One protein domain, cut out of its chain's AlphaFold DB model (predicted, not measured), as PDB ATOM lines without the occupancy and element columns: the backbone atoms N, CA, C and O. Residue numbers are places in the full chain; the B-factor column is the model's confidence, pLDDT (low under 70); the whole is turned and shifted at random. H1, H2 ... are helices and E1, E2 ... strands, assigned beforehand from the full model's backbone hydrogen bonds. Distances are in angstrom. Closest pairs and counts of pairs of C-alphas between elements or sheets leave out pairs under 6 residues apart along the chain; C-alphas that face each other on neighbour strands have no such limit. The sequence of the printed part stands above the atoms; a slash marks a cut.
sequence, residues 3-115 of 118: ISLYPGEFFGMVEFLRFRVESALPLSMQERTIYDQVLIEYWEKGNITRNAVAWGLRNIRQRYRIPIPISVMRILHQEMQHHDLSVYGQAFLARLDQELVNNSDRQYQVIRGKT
ATOM      1  N   ILE A   3      18.022 -44.371 -42.018       93.50
ATOM      2  CA  ILE A   3      18.625 -44.526 -43.347       93.50
ATOM      3  C   ILE A   3      19.135 -45.958 -43.502       93.50
ATOM      4  O   ILE A   3      19.554 -46.576 -42.521       93.50
ATOM      5  N   SER A   4      19.046 -46.514 -44.712       95.75
ATOM      6  CA  SER A   4      19.518 -47.875 -45.004       95.75
ATOM      7  C   SER A   4      20.874 -47.832 -45.704       95.75
ATOM      8  O   SER A   4      20.942 -47.390 -46.850       95.75
ATOM      9  N   LEU A   5      21.920 -48.319 -45.034       97.00
ATOM     10  CA  LEU A   5      23.305 -48.255 -45.502       97.00
ATOM     11  C   LEU A   5      23.916 -49.641 -45.709       97.00
ATOM     12  O   LEU A   5      23.641 -50.560 -44.933       97.00
ATOM     13  N   TYR A   6      24.776 -49.780 -46.712       97.69
ATOM     14  CA  TYR A   6      25.770 -50.854 -46.753       97.69
ATOM     15  C   TYR A   6      26.873 -50.608 -45.713       97.69
ATOM     16  O   TYR A   6      27.106 -49.457 -45.335       97.69
ATOM     17  N   PRO A   7      27.603 -51.650 -45.272       97.06
ATOM     18  CA  PRO A   7      28.732 -51.471 -44.365       97.06
ATOM     19  C   PRO A   7      29.775 -50.469 -44.859       97.06
ATOM     20  O   PRO A   7      30.196 -49.624 -44.079       97.06
ATOM     21  N   GLY A   8      30.114 -50.489 -46.152       97.31
ATOM     22  CA  GLY A   8      31.029 -49.508 -46.745       97.31
ATOM     23  C   GLY A   8      30.544 -48.066 -46.564       97.31
ATOM     24  O   GLY A   8      31.261 -47.254 -45.999       97.31
ATOM     25  N   GLU A   9      29.297 -47.769 -46.944       97.94
ATOM     26  CA  GLU A   9      28.687 -46.436 -46.770       97.94
ATOM     27  C   GLU A   9      28.708 -45.994 -45.290       97.94
ATOM     28  O   GLU A   9      29.025 -44.849 -44.978       97.94
ATOM     29  N   PHE A  10      28.426 -46.908 -44.355       97.06
ATOM     30  CA  PHE A  10      28.530 -46.610 -42.924       97.06
ATOM     31  C   PHE A  10      29.969 -46.260 -42.512       97.06
ATOM     32  O   PHE A  10      30.166 -45.290 -41.786       97.06
ATOM     33  N   PHE A  11      30.979 -46.996 -42.979       97.00
ATOM     34  CA  PHE A  11      32.374 -46.667 -42.674       97.00
ATOM     35  C   PHE A  11      32.826 -45.351 -43.312       97.00
ATOM     36  O   PHE A  11      33.551 -44.607 -42.661       97.00
ATOM     37  N   GLY A  12      32.334 -45.009 -44.507       97.06
ATOM     38  CA  GLY A  12      32.554 -43.692 -45.112       97.06
ATOM     39  C   GLY A  12      32.000 -42.548 -44.255       97.06
ATOM     40  O   GLY A  12      32.668 -41.537 -44.056       97.06
ATOM     41  N   MET A  13      30.810 -42.729 -43.671       96.50
ATOM     42  CA  MET A  13      30.252 -41.783 -42.695       96.50
ATOM     43  C   MET A  13      31.128 -41.668 -41.437       96.50
ATOM     44  O   MET A  13      31.377 -40.564 -40.961       96.50
ATOM     45  N   VAL A  14      31.568 -42.800 -40.875       96.19
ATOM     46  CA  VAL A  14      32.398 -42.833 -39.656       96.19
ATOM     47  C   VAL A  14      33.742 -42.151 -39.883       96.19
ATOM     48  O   VAL A  14      34.173 -41.385 -39.028       96.19
ATOM     49  N   GLU A  15      34.391 -42.420 -41.015       95.69
ATOM     50  CA  GLU A  15      35.662 -41.809 -41.407       95.69
ATOM     51  C   GLU A  15      35.542 -40.283 -41.460       95.69
ATOM     52  O   GLU A  15      36.314 -39.582 -40.805       95.69
ATOM     53  N   PHE A  16      34.521 -39.780 -42.162       96.19
ATOM     54  CA  PHE A  16      34.264 -38.347 -42.264       96.19
ATOM     55  C   PHE A  16      33.965 -37.710 -40.901       96.19
ATOM     56  O   PHE A  16      34.551 -36.690 -40.544       96.19
ATOM     57  N   LEU A  17      33.080 -38.328 -40.111       95.31
ATOM     58  CA  LEU A  17      32.740 -37.839 -38.773       95.31
ATOM     59  C   LEU A  17      33.958 -37.797 -37.857       95.31
ATOM     60  O   LEU A  17      34.146 -36.804 -37.162       95.31
ATOM     61  N   ARG A  18      34.786 -38.847 -37.868       94.44
ATOM     62  CA  ARG A  18      36.006 -38.899 -37.065       94.44
ATOM     63  C   ARG A  18      36.929 -37.742 -37.433       94.44
ATOM     64  O   ARG A  18      37.312 -36.993 -36.544       94.44
ATOM     65  N   PHE A  19      37.211 -37.560 -38.725       93.94
ATOM     66  CA  PHE A  19      38.030 -36.451 -39.215       93.94
ATOM     67  C   PHE A  19      37.477 -35.092 -38.760       93.94
ATOM     68  O   PHE A  19      38.208 -34.273 -38.202       93.94
ATOM     69  N   ARG A  20      36.167 -34.867 -38.930       93.62
ATOM     70  CA  ARG A  20      35.539 -33.590 -38.576       93.62
ATOM     71  C   ARG A  20      35.583 -33.325 -37.072       93.62
ATOM     72  O   ARG A  20      35.961 -32.233 -36.657       93.62
ATOM     73  N   VAL A  21      35.264 -34.327 -36.257       93.00
ATOM     74  CA  VAL A  21      35.297 -34.230 -34.791       93.00
ATOM     75  C   VAL A  21      36.721 -34.018 -34.286       93.00
ATOM     76  O   VAL A  21      36.945 -33.104 -33.499       93.00
ATOM     77  N   GLU A  22      37.697 -34.785 -34.769       94.00
ATOM     78  CA  GLU A  22      39.107 -34.628 -34.389       94.00
ATOM     79  C   GLU A  22      39.649 -33.239 -34.758       94.00
ATOM     80  O   GLU A  22      40.406 -32.662 -33.980       94.00
ATOM     81  N   SER A  23      39.210 -32.662 -35.884       92.56
ATOM     82  CA  SER A  23      39.579 -31.292 -36.272       92.56
ATOM     83  C   SER A  23      38.946 -30.208 -35.387       92.56
ATOM     84  O   SER A  23      39.550 -29.161 -35.169       92.56
ATOM     85  N   ALA A  24      37.745 -30.457 -34.858       92.38
ATOM     86  CA  ALA A  24      36.968 -29.469 -34.111       92.38
ATOM     87  C   ALA A  24      37.190 -29.532 -32.590       92.38
ATOM     88  O   ALA A  24      37.027 -28.526 -31.901       92.38
ATOM     89  N   LEU A  25      37.568 -30.691 -32.040       90.69
ATOM     90  CA  LEU A  25      37.787 -30.876 -30.600       90.69
ATOM     91  C   LEU A  25      38.863 -29.955 -29.986       90.69
ATOM     92  O   LEU A  25      38.651 -29.511 -28.856       90.69
ATOM     93  N   PRO A  26      39.980 -29.623 -30.664       93.12
ATOM     94  CA  PRO A  26      40.973 -28.693 -30.121       93.12
ATOM     95  C   PRO A  26      40.498 -27.235 -30.069       93.12
ATOM     96  O   PRO A  26      41.044 -26.451 -29.300       93.12
ATOM     97  N   LEU A  27      39.499 -26.870 -30.880       91.12
ATOM     98  CA  LEU A  27      38.976 -25.506 -30.950       91.12
ATOM     99  C   LEU A  27      38.179 -25.166 -29.688       91.12
ATOM    100  O   LEU A  27      37.464 -26.023 -29.146       91.12
ATOM    101  N   SER A  28      38.247 -23.907 -29.252       91.50
ATOM    102  CA  SER A  28      37.375 -23.399 -28.190       91.50
ATOM    103  C   SER A  28      35.910 -23.397 -28.640       91.50
ATOM    104  O   SER A  28      35.601 -23.415 -29.832       91.50
ATOM    105  N   MET A  29      34.971 -23.359 -27.690       87.44
ATOM    106  CA  MET A  29      33.539 -23.335 -28.021       87.44
ATOM    107  C   MET A  29      33.151 -22.141 -28.904       87.44
ATOM    108  O   MET A  29      32.237 -22.271 -29.709       87.44
ATOM    109  N   GLN A  30      33.834 -21.001 -28.770       91.00
ATOM    110  CA  GLN A  30      33.584 -19.798 -29.567       91.00
ATOM    111  C   GLN A  30      34.060 -19.933 -31.021       91.00
ATOM    112  O   GLN A  30      33.531 -19.256 -31.896       91.00
ATOM    113  N   GLU A  31      35.047 -20.793 -31.278       91.38
ATOM    114  CA  GLU A  31      35.626 -21.015 -32.610       91.38
ATOM    115  C   GLU A  31      34.909 -22.125 -33.389       91.38
ATOM    116  O   GLU A  31      35.061 -22.230 -34.605       91.38
ATOM    117  N   ARG A  32      34.118 -22.957 -32.705       91.50
ATOM    118  CA  ARG A  32      33.343 -24.031 -33.332       91.50
ATOM    119  C   ARG A  32      32.096 -23.478 -33.996       91.50
ATOM    120  O   ARG A  32      31.343 -22.697 -33.413       91.50
ATOM    121  N   THR A  33      31.809 -23.966 -35.195       93.25
ATOM    122  CA  THR A  33      30.509 -23.711 -35.809       93.25
ATOM    123  C   THR A  33      29.415 -24.484 -35.068       93.25
ATOM    124  O   THR A  33      29.657 -25.499 -34.408       93.25
ATOM    125  N   ILE A  34      28.161 -24.049 -35.223       92.56
ATOM    126  CA  ILE A  34      27.006 -24.806 -34.713       92.56
ATOM    127  C   ILE A  34      26.982 -26.223 -35.315       92.56
ATOM    128  O   ILE A  34      26.584 -27.174 -34.644       92.56
ATOM    129  N   TYR A  35      27.427 -26.382 -36.564       93.88
ATOM    130  CA  TYR A  35      27.492 -27.678 -37.235       93.88
ATOM    131  C   TYR A  35      28.505 -28.605 -36.569       93.88
ATOM    132  O   TYR A  35      28.164 -29.755 -36.289       93.88
ATOM    133  N   ASP A  36      29.683 -28.089 -36.219       93.50
ATOM    134  CA  ASP A  36      30.694 -28.846 -35.477       93.50
ATOM    135  C   ASP A  36      30.131 -29.344 -34.150       93.50
ATOM    136  O   ASP A  36      30.250 -30.524 -33.828       93.50
ATOM    137  N   GLN A  37      29.439 -28.473 -33.412       92.94
ATOM    138  CA  GLN A  37      28.853 -28.841 -32.127       92.94
ATOM    139  C   GLN A  37      27.810 -29.960 -32.263       92.94
ATOM    140  O   GLN A  37      27.805 -30.901 -31.467       92.94
ATOM    141  N   VAL A  38      26.955 -29.897 -33.289       94.00
ATOM    142  CA  VAL A  38      25.952 -30.941 -33.554       94.00
ATOM    143  C   VAL A  38      26.614 -32.265 -33.954       94.00
ATOM    144  O   VAL A  38      26.160 -33.326 -33.520       94.00
ATOM    145  N   LEU A  39      27.673 -32.230 -34.768       94.44
ATOM    146  CA  LEU A  39      28.389 -33.437 -35.187       94.44
ATOM    147  C   LEU A  39      29.188 -34.068 -34.040       94.44
ATOM    148  O   LEU A  39      29.172 -35.292 -33.912       94.44
ATOM    149  N   ILE A  40      29.817 -33.261 -33.179       93.62
ATOM    150  CA  ILE A  40      30.486 -33.726 -31.954       93.62
ATOM    151  C   ILE A  40      29.473 -34.402 -31.033       93.62
ATOM    152  O   ILE A  40      29.676 -35.546 -30.629       93.62
ATOM    153  N   GLU A  41      28.340 -33.752 -30.759       92.94
ATOM    154  CA  GLU A  41      27.303 -34.341 -29.911       92.94
ATOM    155  C   GLU A  41      26.764 -35.650 -30.508       92.94
ATOM    156  O   GLU A  41      26.562 -36.636 -29.792       92.94
ATOM    157  N   TYR A  42      26.558 -35.690 -31.829       93.38
ATOM    158  CA  TYR A  42      26.137 -36.905 -32.519       93.38
ATOM    159  C   TYR A  42      27.187 -38.020 -32.424       93.38
ATOM    160  O   TYR A  42      26.822 -39.178 -32.231       93.38
ATOM    161  N   TRP A  43      28.473 -37.691 -32.516       92.62
ATOM    162  CA  TRP A  43      29.567 -38.645 -32.359       92.62
ATOM    163  C   TRP A  43      29.627 -39.228 -30.943       92.62
ATOM    164  O   TRP A  43      29.630 -40.451 -30.778       92.62
ATOM    165  N   GLU A  44      29.590 -38.366 -29.926       89.69
ATOM    166  CA  GLU A  44      29.694 -38.750 -28.514       89.69
ATOM    167  C   GLU A  44      28.471 -39.542 -28.035       89.69
ATOM    168  O   GLU A  44      28.604 -40.585 -27.391       89.69
ATOM    169  N   LYS A  45      27.258 -39.086 -28.375       87.94
ATOM    170  CA  LYS A  45      26.006 -39.706 -27.907       87.94
ATOM    171  C   LYS A  45      25.496 -40.812 -28.831       87.94
ATOM    172  O   LYS A  45      24.734 -41.681 -28.402       87.94
ATOM    173  N   GLY A  46      25.892 -40.808 -30.103       77.81
ATOM    174  CA  GLY A  46      25.356 -41.694 -31.141       77.81
ATOM    175  C   GLY A  46      25.841 -43.143 -31.080       77.81
ATOM    176  O   GLY A  46      25.441 -43.948 -31.924       77.81
ATOM    177  N   ASN A  47      26.685 -43.503 -30.105       80.56
ATOM    178  CA  ASN A  47      27.315 -44.825 -29.998       80.56
ATOM    179  C   ASN A  47      28.023 -45.253 -31.300       80.56
ATOM    180  O   ASN A  47      28.083 -46.444 -31.612       80.56
ATOM    181  N   ILE A  48      28.535 -44.300 -32.086       84.44
ATOM    182  CA  ILE A  48      29.044 -44.558 -33.440       84.44
ATOM    183  C   ILE A  48      30.215 -45.540 -33.406       84.44
ATOM    184  O   ILE A  48      30.212 -46.513 -34.155       84.44
ATOM    185  N   THR A  49      31.141 -45.370 -32.463       79.44
ATOM    186  CA  THR A  49      32.285 -46.273 -32.269       79.44
ATOM    187  C   THR A  49      31.851 -47.695 -31.911       79.44
ATOM    188  O   THR A  49      32.354 -48.664 -32.476       79.44
ATOM    189  N   ARG A  50      30.859 -47.848 -31.019       82.19
ATOM    190  CA  ARG A  50      30.304 -49.166 -30.661       82.19
ATOM    191  C   ARG A  50      29.606 -49.809 -31.859       82.19
ATOM    192  O   ARG A  50      29.758 -51.005 -32.101       82.19
ATOM    193  N   ASN A  51      28.857 -49.013 -32.618       84.94
ATOM    194  CA  ASN A  51      28.220 -49.466 -33.842       84.94
ATOM    195  C   ASN A  51      29.274 -49.897 -34.871       84.94
ATOM    196  O   ASN A  51      29.092 -50.937 -35.487       84.94
ATOM    197  N   ALA A  52      30.400 -49.199 -35.006       88.12
ATOM    198  CA  ALA A  52      31.426 -49.547 -35.987       88.12
ATOM    199  C   ALA A  52      31.950 -50.981 -35.850       88.12
ATOM    200  O   ALA A  52      32.056 -51.684 -36.855       88.12
ATOM    201  N   VAL A  53      32.148 -51.463 -34.620       89.12
ATOM    202  CA  VAL A  53      32.518 -52.866 -34.368       89.12
ATOM    203  C   VAL A  53      31.433 -53.822 -34.872       89.12
ATOM    204  O   VAL A  53      31.715 -54.746 -35.630       89.12
ATOM    205  N   ALA A  54      30.170 -53.575 -34.510       91.12
ATOM    206  CA  ALA A  54      29.051 -54.414 -34.939       91.12
ATOM    207  C   ALA A  54      28.836 -54.384 -36.462       91.12
ATOM    208  O   ALA A  54      28.399 -55.375 -37.045       91.12
ATOM    209  N   TRP A  55      29.121 -53.257 -37.112       94.19
ATOM    210  CA  TRP A  55      29.012 -53.095 -38.560       94.19
ATOM    211  C   TRP A  55      30.156 -53.772 -39.321       94.19
ATOM    212  O   TRP A  55      29.921 -54.247 -40.430       94.19
ATOM    213  N   GLY A  56      31.341 -53.905 -38.716       92.50
ATOM    214  CA  GLY A  56      32.465 -54.655 -39.288       92.50
ATOM    215  C   GLY A  56      32.196 -56.154 -39.451       92.50
ATOM    216  O   GLY A  56      32.806 -56.798 -40.295       92.50
ATOM    217  N   LEU A  57      31.241 -56.702 -38.694       93.75
ATOM    218  CA  LEU A  57      30.843 -58.115 -38.755       93.75
ATOM    219  C   LEU A  57      29.671 -58.381 -39.717       93.75
ATOM    220  O   LEU A  57      29.199 -59.512 -39.829       93.75
ATOM    221  N   ARG A  58      29.145 -57.347 -40.382       94.88
ATOM    222  CA  ARG A  58      27.961 -57.465 -41.242       94.88
ATOM    223  C   ARG A  58      28.311 -57.912 -42.654       94.88
ATOM    224  O   ARG A  58      29.407 -57.680 -43.155       94.88
ATOM    225  N   ASN A  59      27.325 -58.490 -43.340       96.06
ATOM    226  CA  ASN A  59      27.464 -58.836 -44.748       96.06
ATOM    227  C   ASN A  59      27.574 -57.556 -45.591       96.06
ATOM    228  O   ASN A  59      26.646 -56.748 -45.636       96.06
ATOM    229  N   ILE A  60      28.695 -57.405 -46.301       95.12
ATOM    230  CA  ILE A  60      29.004 -56.227 -47.125       95.12
ATOM    231  C   ILE A  60      27.971 -55.961 -48.230       95.12
ATOM    232  O   ILE A  60      27.824 -54.824 -48.666       95.12
ATOM    233  N   ARG A  61      27.234 -56.991 -48.669       94.88
ATOM    234  CA  ARG A  61      26.229 -56.907 -49.743       94.88
ATOM    235  C   ARG A  61      24.815 -56.637 -49.232       94.88
ATOM    236  O   ARG A  61      23.884 -56.580 -50.033       94.88
ATOM    237  N   GLN A  62      24.625 -56.487 -47.922       96.50
ATOM    238  CA  GLN A  62      23.317 -56.252 -47.316       96.50
ATOM    239  C   GLN A  62      23.212 -54.827 -46.769       96.50
ATOM    240  O   GLN A  62      24.147 -54.303 -46.167       96.50
ATOM    241  N   ARG A  63      22.046 -54.196 -46.957       96.38
ATOM    242  CA  ARG A  63      21.737 -52.897 -46.348       96.38
ATOM    243  C   ARG A  63      21.157 -53.079 -44.952       96.38
ATOM    244  O   ARG A  63      20.313 -53.945 -44.725       96.38
ATOM    245  N   TYR A  64      21.533 -52.192 -44.042       95.50
ATOM    246  CA  TYR A  64      21.056 -52.174 -42.667       95.50
ATOM    247  C   TYR A  64      20.587 -50.782 -42.270       95.50
ATOM    248  O   TYR A  64      21.119 -49.772 -42.723       95.50
ATOM    249  N   ARG A  65      19.581 -50.721 -41.398       93.94
ATOM    250  CA  ARG A  65      18.993 -49.455 -40.960       93.94
ATOM    251  C   ARG A  65      19.748 -48.884 -39.765       93.94
ATOM    252  O   ARG A  65      19.912 -49.578 -38.764       93.94
ATOM    253  N   ILE A  66      20.116 -47.610 -39.841       92.31
ATOM    254  CA  ILE A  66      20.678 -46.836 -38.729       92.31
ATOM    255  C   ILE A  66      19.830 -45.589 -38.474       92.31
ATOM    256  O   ILE A  66      19.397 -44.938 -39.430       92.31
ATOM    257  N   PRO A  67      19.527 -45.258 -37.205       92.12
ATOM    258  CA  PRO A  67      18.905 -43.988 -36.888       92.12
ATOM    259  C   PRO A  67      19.901 -42.838 -37.075       92.12
ATOM    260  O   PRO A  67      20.938 -42.796 -36.418       92.12
ATOM    261  N   ILE A  68      19.546 -41.881 -37.931       92.75
ATOM    262  CA  ILE A  68      20.246 -40.598 -38.055       92.75
ATOM    263  C   ILE A  68      19.190 -39.484 -37.963       92.75
ATOM    264  O   ILE A  68      18.139 -39.571 -38.620       92.75
ATOM    265  N   PRO A  69      19.371 -38.475 -37.093       92.81
ATOM    266  CA  PRO A  69      18.512 -37.295 -37.079       92.81
ATOM    267  C   PRO A  69      18.569 -36.551 -38.419       92.81
ATOM    268  O   PRO A  69      19.621 -36.472 -39.043       92.81
ATOM    269  N   ILE A  70      17.448 -35.970 -38.855       92.12
ATOM    270  CA  ILE A  70      17.397 -35.240 -40.134       92.12
ATOM    271  C   ILE A  70      18.334 -34.023 -40.141       92.12
ATOM    272  O   ILE A  70      18.930 -33.718 -41.168       92.12
ATOM    273  N   SER A  71      18.501 -33.360 -38.993       92.75
ATOM    274  CA  SER A  71      19.455 -32.261 -38.813       92.75
ATOM    275  C   SER A  71      20.884 -32.724 -39.085       92.75
ATOM    276  O   SER A  71      21.579 -32.115 -39.889       92.75
ATOM    277  N   VAL A  72      21.280 -33.854 -38.496       95.31
ATOM    278  CA  VAL A  72      22.594 -34.473 -38.714       95.31
ATOM    279  C   VAL A  72      22.770 -34.884 -40.177       95.31
ATOM    280  O   VAL A  72      23.814 -34.613 -40.748       95.31
ATOM    281  N   MET A  73      21.750 -35.470 -40.817       95.00
ATOM    282  CA  MET A  73      21.825 -35.828 -42.243       95.00
ATOM    283  C   MET A  73      22.073 -34.612 -43.142       95.00
ATOM    284  O   MET A  73      22.873 -34.700 -44.065       95.00
ATOM    285  N   ARG A  74      21.401 -33.485 -42.874       95.06
ATOM    286  CA  ARG A  74      21.584 -32.242 -43.639       95.06
ATOM    287  C   ARG A  74      22.972 -31.647 -43.439       95.06
ATOM    288  O   ARG A  74      23.602 -31.279 -44.421       95.06
ATOM    289  N   ILE A  75      23.443 -31.600 -42.193       96.00
ATOM    290  CA  ILE A  75      24.784 -31.100 -41.870       96.00
ATOM    291  C   ILE A  75      25.846 -31.983 -42.527       96.00
ATOM    292  O   ILE A  75      26.713 -31.465 -43.215       96.00
ATOM    293  N   LEU A  76      25.743 -33.309 -42.391       96.44
ATOM    294  CA  LEU A  76      26.653 -34.242 -43.059       96.44
ATOM    295  C   LEU A  76      26.657 -34.029 -44.571       96.44
ATOM    296  O   LEU A  76      27.722 -33.908 -45.154       96.44
ATOM    297  N   HIS A  77      25.483 -33.941 -45.196       96.62
ATOM    298  CA  HIS A  77      25.383 -33.722 -46.633       96.62
ATOM    299  C   HIS A  77      26.076 -32.424 -47.068       96.62
ATOM    300  O   HIS A  77      26.849 -32.444 -48.017       96.62
ATOM    301  N   GLN A  78      25.835 -31.317 -46.362       94.81
ATOM    302  CA  GLN A  78      26.451 -30.026 -46.664       94.81
ATOM    303  C   GLN A  78      27.970 -30.053 -46.459       94.81
ATOM    304  O   GLN A  78      28.716 -29.679 -47.356       94.81
ATOM    305  N   GLU A  79      28.445 -30.530 -45.309       95.19
ATOM    306  CA  GLU A  79      29.878 -30.537 -45.001       95.19
ATOM    307  C   GLU A  79      30.644 -31.469 -45.954       95.19
ATOM    308  O   GLU A  79      31.707 -31.114 -46.458       95.19
ATOM    309  N   MET A  80      30.090 -32.643 -46.271       96.62
ATOM    310  CA  MET A  80      30.730 -33.623 -47.153       96.62
ATOM    311  C   MET A  80      30.872 -33.146 -48.605       96.62
ATOM    312  O   MET A  80      31.761 -33.625 -49.300       96.62
ATOM    313  N   GLN A  81      30.049 -32.201 -49.074       95.69
ATOM    314  CA  GLN A  81      30.181 -31.622 -50.420       95.69
ATOM    315  C   GLN A  81      31.441 -30.762 -50.595       95.69
ATOM    316  O   GLN A  81      31.838 -30.487 -51.726       95.69
ATOM    317  N   HIS A  82      32.061 -30.335 -49.495       93.06
ATOM    318  CA  HIS A  82      33.205 -29.422 -49.499       93.06
ATOM    319  C   HIS A  82      34.536 -30.099 -49.153       93.06
ATOM    320  O   HIS A  82      35.537 -29.411 -48.973       93.06
ATOM    321  N   HIS A  83      34.554 -31.428 -49.042       92.25
ATOM    322  CA  HIS A  83      35.731 -32.189 -48.637       92.25
ATOM    323  C   HIS A  83      36.044 -33.294 -49.641       92.25
ATOM    324  O   HIS A  83      35.146 -33.855 -50.268       92.25
ATOM    325  N   ASP A  84      37.320 -33.654 -49.734       94.25
ATOM    326  CA  ASP A  84      37.732 -34.844 -50.465       94.25
ATOM    327  C   ASP A  84      37.278 -36.091 -49.704       94.25
ATOM    328  O   ASP A  84      37.619 -36.309 -48.539       94.25
ATOM    329  N   LEU A  85      36.474 -36.915 -50.372       96.44
ATOM    330  CA  LEU A  85      35.876 -38.107 -49.785       96.44
ATOM    331  C   LEU A  85      36.489 -39.371 -50.376       96.44
ATOM    332  O   LEU A  85      36.671 -39.481 -51.593       96.44
ATOM    333  N   SER A  86      36.686 -40.377 -49.522       96.94
ATOM    334  CA  SER A  86      36.948 -41.747 -49.959       96.94
ATOM    335  C   SER A  86      35.790 -42.281 -50.812       96.94
ATOM    336  O   SER A  86      34.669 -41.767 -50.763       96.94
ATOM    337  N   VAL A  87      36.017 -43.362 -51.566       97.56
ATOM    338  CA  VAL A  87      34.969 -44.007 -52.390       97.56
ATOM    339  C   VAL A  87      33.721 -44.331 -51.559       97.56
ATOM    340  O   VAL A  87      32.589 -44.141 -52.006       97.56
ATOM    341  N   TYR A  88      33.914 -44.777 -50.318       97.75
ATOM    342  CA  TYR A  88      32.817 -45.064 -49.402       97.75
ATOM    343  C   TYR A  88      32.150 -43.802 -48.848       97.75
ATOM    344  O   TYR A  88      30.930 -43.799 -48.677       97.75
ATOM    345  N   GLY A  89      32.911 -42.729 -48.615       97.81
ATOM    346  CA  GLY A  89      32.365 -41.415 -48.283       97.81
ATOM    347  C   GLY A  89      31.480 -40.861 -49.403       97.81
ATOM    348  O   GLY A  89      30.359 -40.435 -49.145       97.81
ATOM    349  N   GLN A  90      31.922 -40.961 -50.660       98.12
ATOM    350  CA  GLN A  90      31.129 -40.554 -51.827       98.12
ATOM    351  C   GLN A  90      29.849 -41.389 -51.963       98.12
ATOM    352  O   GLN A  90      28.768 -40.841 -52.180       98.12
ATOM    353  N   ALA A  91      29.941 -42.711 -51.775       97.81
ATOM    354  CA  ALA A  91      28.773 -43.592 -51.791       97.81
ATOM    355  C   ALA A  91      27.764 -43.234 -50.685       97.81
ATOM    356  O   ALA A  91      26.553 -43.230 -50.919       97.81
ATOM    357  N   PHE A  92      28.248 -42.888 -49.489       98.12
ATOM    358  CA  PHE A  92      27.398 -42.405 -48.405       98.12
ATOM    359  C   PHE A  92      26.753 -41.051 -48.729       98.12
ATOM    360  O   PHE A  92      25.552 -40.898 -48.506       98.12
ATOM    361  N   LEU A  93      27.498 -40.103 -49.303       98.00
ATOM    362  CA  LEU A  93      26.964 -38.803 -49.715       98.00
ATOM    363  C   LEU A  93      25.844 -38.959 -50.755       98.00
ATOM    364  O   LEU A  93      24.761 -38.405 -50.576       98.00
ATOM    365  N   ALA A  94      26.049 -39.792 -51.779       97.25
ATOM    366  CA  ALA A  94      25.011 -40.107 -52.761       97.25
ATOM    367  C   ALA A  94      23.765 -40.729 -52.102       97.25
ATOM    368  O   ALA A  94      22.628 -40.473 -52.505       97.25
ATOM    369  N   ARG A  95      23.961 -41.536 -51.051       96.75
ATOM    370  CA  ARG A  95      22.854 -42.119 -50.290       96.75
ATOM    371  C   ARG A  95      22.123 -41.085 -49.427       96.75
ATOM    372  O   ARG A  95      20.902 -41.179 -49.303       96.75
ATOM    373  N   LEU A  96      22.836 -40.118 -48.849       95.81
ATOM    374  CA  LEU A  96      22.240 -38.992 -48.125       95.81
ATOM    375  C   LEU A  96      21.379 -38.131 -49.046       95.81
ATOM    376  O   LEU A  96      20.243 -37.838 -48.678       95.81
ATOM    377  N   ASP A  97      21.884 -37.787 -50.231       95.31
ATOM    378  CA  ASP A  97      21.164 -36.980 -51.221       95.31
ATOM    379  C   ASP A  97      19.809 -37.617 -51.578       95.31
ATOM    380  O   ASP A  97      18.745 -37.032 -51.357       95.31
ATOM    381  N   GLN A  98      19.821 -38.904 -51.955       93.12
ATOM    382  CA  GLN A  98      18.597 -39.670 -52.225       93.12
ATOM    383  C   GLN A  98      17.596 -39.634 -51.061       93.12
ATOM    384  O   GLN A  98      16.386 -39.533 -51.266       93.12
ATOM    385  N   GLU A  99      18.063 -39.769 -49.823       93.19
ATOM    386  CA  GLU A  99      17.187 -39.831 -48.648       93.19
ATOM    387  C   GLU A  99      16.636 -38.455 -48.254       93.19
ATOM    388  O   GLU A  99      15.496 -38.363 -47.790       93.19
ATOM    389  N   LEU A 100      17.403 -37.385 -48.471       92.00
ATOM    390  CA  LEU A 100      16.963 -36.009 -48.240       92.00
ATOM    391  C   LEU A 100      15.916 -35.569 -49.272       92.00
ATOM    392  O   LEU A 100      14.907 -34.972 -48.881       92.00
ATOM    393  N   VAL A 101      16.088 -35.929 -50.548       89.56
ATOM    394  CA  VAL A 101      15.087 -35.693 -51.607       89.56
ATOM    395  C   VAL A 101      13.783 -36.424 -51.282       89.56
ATOM    396  O   VAL A 101      12.731 -35.798 -51.143       89.56
ATOM    397  N   ASN A 102      13.859 -37.732 -51.012       85.19
ATOM    398  CA  ASN A 102      12.689 -38.544 -50.664       85.19
ATOM    399  C   ASN A 102      11.959 -38.046 -49.402       85.19
ATOM    400  O   ASN A 102      10.742 -38.207 -49.277       85.19
ATOM    401  N   ASN A 103      12.679 -37.476 -48.430       78.44
ATOM    402  CA  ASN A 103      12.045 -36.892 -47.249       78.44
ATOM    403  C   ASN A 103      11.290 -35.604 -47.586       78.44
ATOM    404  O   ASN A 103      10.187 -35.394 -47.079       78.44
ATOM    405  N   SER A 104      11.871 -34.773 -48.446       72.56
ATOM    406  CA  SER A 104      11.298 -33.493 -48.856       72.56
ATOM    407  C   SER A 104       9.969 -33.720 -49.578       72.56
ATOM    408  O   SER A 104       8.947 -33.168 -49.168       72.56
ATOM    409  N   ASP A 105       9.929 -34.656 -50.529       65.62
ATOM    410  CA  ASP A 105       8.703 -35.036 -51.246       65.62
ATOM    411  C   ASP A 105       7.603 -35.557 -50.314       65.62
ATOM    412  O   ASP A 105       6.428 -35.203 -50.452       65.62
ATOM    413  N   ARG A 106       7.969 -36.356 -49.303       63.53
ATOM    414  CA  ARG A 106       7.012 -36.836 -48.294       63.53
ATOM    415  C   ARG A 106       6.434 -35.698 -47.459       63.53
ATOM    416  O   ARG A 106       5.242 -35.725 -47.157       63.53
ATOM    417  N   GLN A 107       7.237 -34.700 -47.092       60.81
ATOM    418  CA  GLN A 107       6.735 -33.528 -46.367       60.81
ATOM    419  C   GLN A 107       5.743 -32.730 -47.223       60.81
ATOM    420  O   GLN A 107       4.664 -32.387 -46.735       60.81
ATOM    421  N   TYR A 108       6.031 -32.529 -48.514       56.88
ATOM    422  CA  TYR A 108       5.105 -31.869 -49.442       56.88
ATOM    423  C   TYR A 108       3.782 -32.631 -49.619       56.88
ATOM    424  O   TYR A 108       2.711 -32.017 -49.641       56.88
ATOM    425  N   GLN A 109       3.821 -33.965 -49.688       59.50
ATOM    426  CA  GLN A 109       2.611 -34.791 -49.793       59.50
ATOM    427  C   GLN A 109       1.737 -34.726 -48.533       59.50
ATOM    428  O   GLN A 109       0.512 -34.647 -48.643       59.50
ATOM    429  N   VAL A 110       2.338 -34.702 -47.339       60.91
ATOM    430  CA  VAL A 110       1.593 -34.567 -46.072       60.91
ATOM    431  C   VAL A 110       0.905 -33.204 -45.968       60.91
ATOM    432  O   VAL A 110      -0.227 -33.131 -45.489       60.91
ATOM    433  N   ILE A 111       1.551 -32.135 -46.443       62.06
ATOM    434  CA  ILE A 111       0.958 -30.792 -46.460       62.06
ATOM    435  C   ILE A 111      -0.244 -30.762 -47.416       62.06
ATOM    436  O   ILE A 111      -1.331 -30.366 -47.001       62.06
ATOM    437  N   ARG A 112      -0.105 -31.279 -48.647       55.75
ATOM    438  CA  ARG A 112      -1.219 -31.341 -49.616       55.75
ATOM    439  C   ARG A 112      -2.367 -32.252 -49.171       55.75
ATOM    440  O   ARG A 112      -3.524 -31.929 -49.416       55.75
ATOM    441  N   GLY A 113      -2.073 -33.357 -48.486       56.59
ATOM    442  CA  GLY A 113      -3.090 -34.267 -47.949       56.59
ATOM    443  C   GLY A 113      -3.939 -33.662 -46.824       56.59
ATOM    444  O   GLY A 113      -5.059 -34.115 -46.597       56.59
ATOM    445  N   LYS A 114      -3.437 -32.622 -46.142       52.94
ATOM    446  CA  LYS A 114      -4.171 -31.876 -45.106       52.94
ATOM    447  C   LYS A 114      -4.942 -30.667 -45.649       52.94
ATOM    448  O   LYS A 114      -5.776 -30.125 -44.934       52.94
ATOM    449  N   THR A 115      -4.742 -30.283 -46.910       52.50
ATOM    450  CA  THR A 115      -5.496 -29.217 -47.596       52.50
ATOM    451  C   THR A 115      -6.703 -29.781 -48.360       52.50
ATOM    452  O   THR A 115      -6.936 -29.454 -49.519       52.50
TER     453      THR A 115
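What this domain is: This is residues 3 to 115 of the 118 residues of an uncharacterized protein of Larkinella arboricola (UniProt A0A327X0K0). Four helices, mostly crossed, and a small two-strand sheet form a compact body, and the long helix H5 runs out of it as an arm; residues 104 to 115, of which 104 to 114 belong to H5, stick out. H1 crosses the first turns of H5, H2 and H3 pack on opposite end parts of H1, and H4 folds against H5 as a hairpin. The 113 printed residues include E1, H1, H2, H3, E2, H4 and H5 in chain order, the sheet E1 - E2 antiparallel, the class mostly helix. The whole is compact, radius of gyration of the C-alphas 15.2 A, spanning 49 by 40 by 26 A.

How they stand to each other: Look first at E1, residues 3 to 5, antiparallel to E2, residues 64 to 67: N 5 and O 64 are within hydrogen-bond range at 2.8 A. Ile 3 and Glu 99 are the closest C-alphas, 7.2 A, of E1 and H5, residues 87 to 114. H1, residues 7 to 24, touches H5 about perpendicular, 85 degrees, closest C-alphas Gly 12 and Gly 89, 3.9 A; residues 8 to 16 of H1 alone do so. H2, residues 34 to 45, touches residues 17 to 24 of H1 alone at a steep tilt of 60 degrees, closest C-alphas Val 21 and Ile 40, 5.6 A. H3, residues 48 to 56, touches residues 7 to 14 of H1 alone at a shallow tilt of 27 degrees, opposite ways, closest C-alphas Pro 7 and Trp 55, 6.0 A. H4, residues 70 to 80, makes a helical hairpin with H5, closest C-alphas His 77 and Leu 93, 6.1 A; H4 also touches H2, closest C-alphas Tyr 35 and Ile 75, 6.4 A. Every O i to N i+4 pair is within range in H1, H2, H4 and H5, and 3 of 5 in H3.

Where its parts are: Find C-alpha 3, where E1 begins, at (18.625, -44.526, -43.347). H1 runs 25.6 A from C-alpha 7 at (28.732, -51.471, -44.365). H5 runs 41.6 A to C-alpha 114 at (-4.171, -31.876, -45.106).

The domain as a whole: The C-alphas farthest apart, those of Pro 26 and Thr 115, are 49.6 A apart. The printed part has no cut, and no link is long. Look for low confidence at residues 105 to 115, under 70.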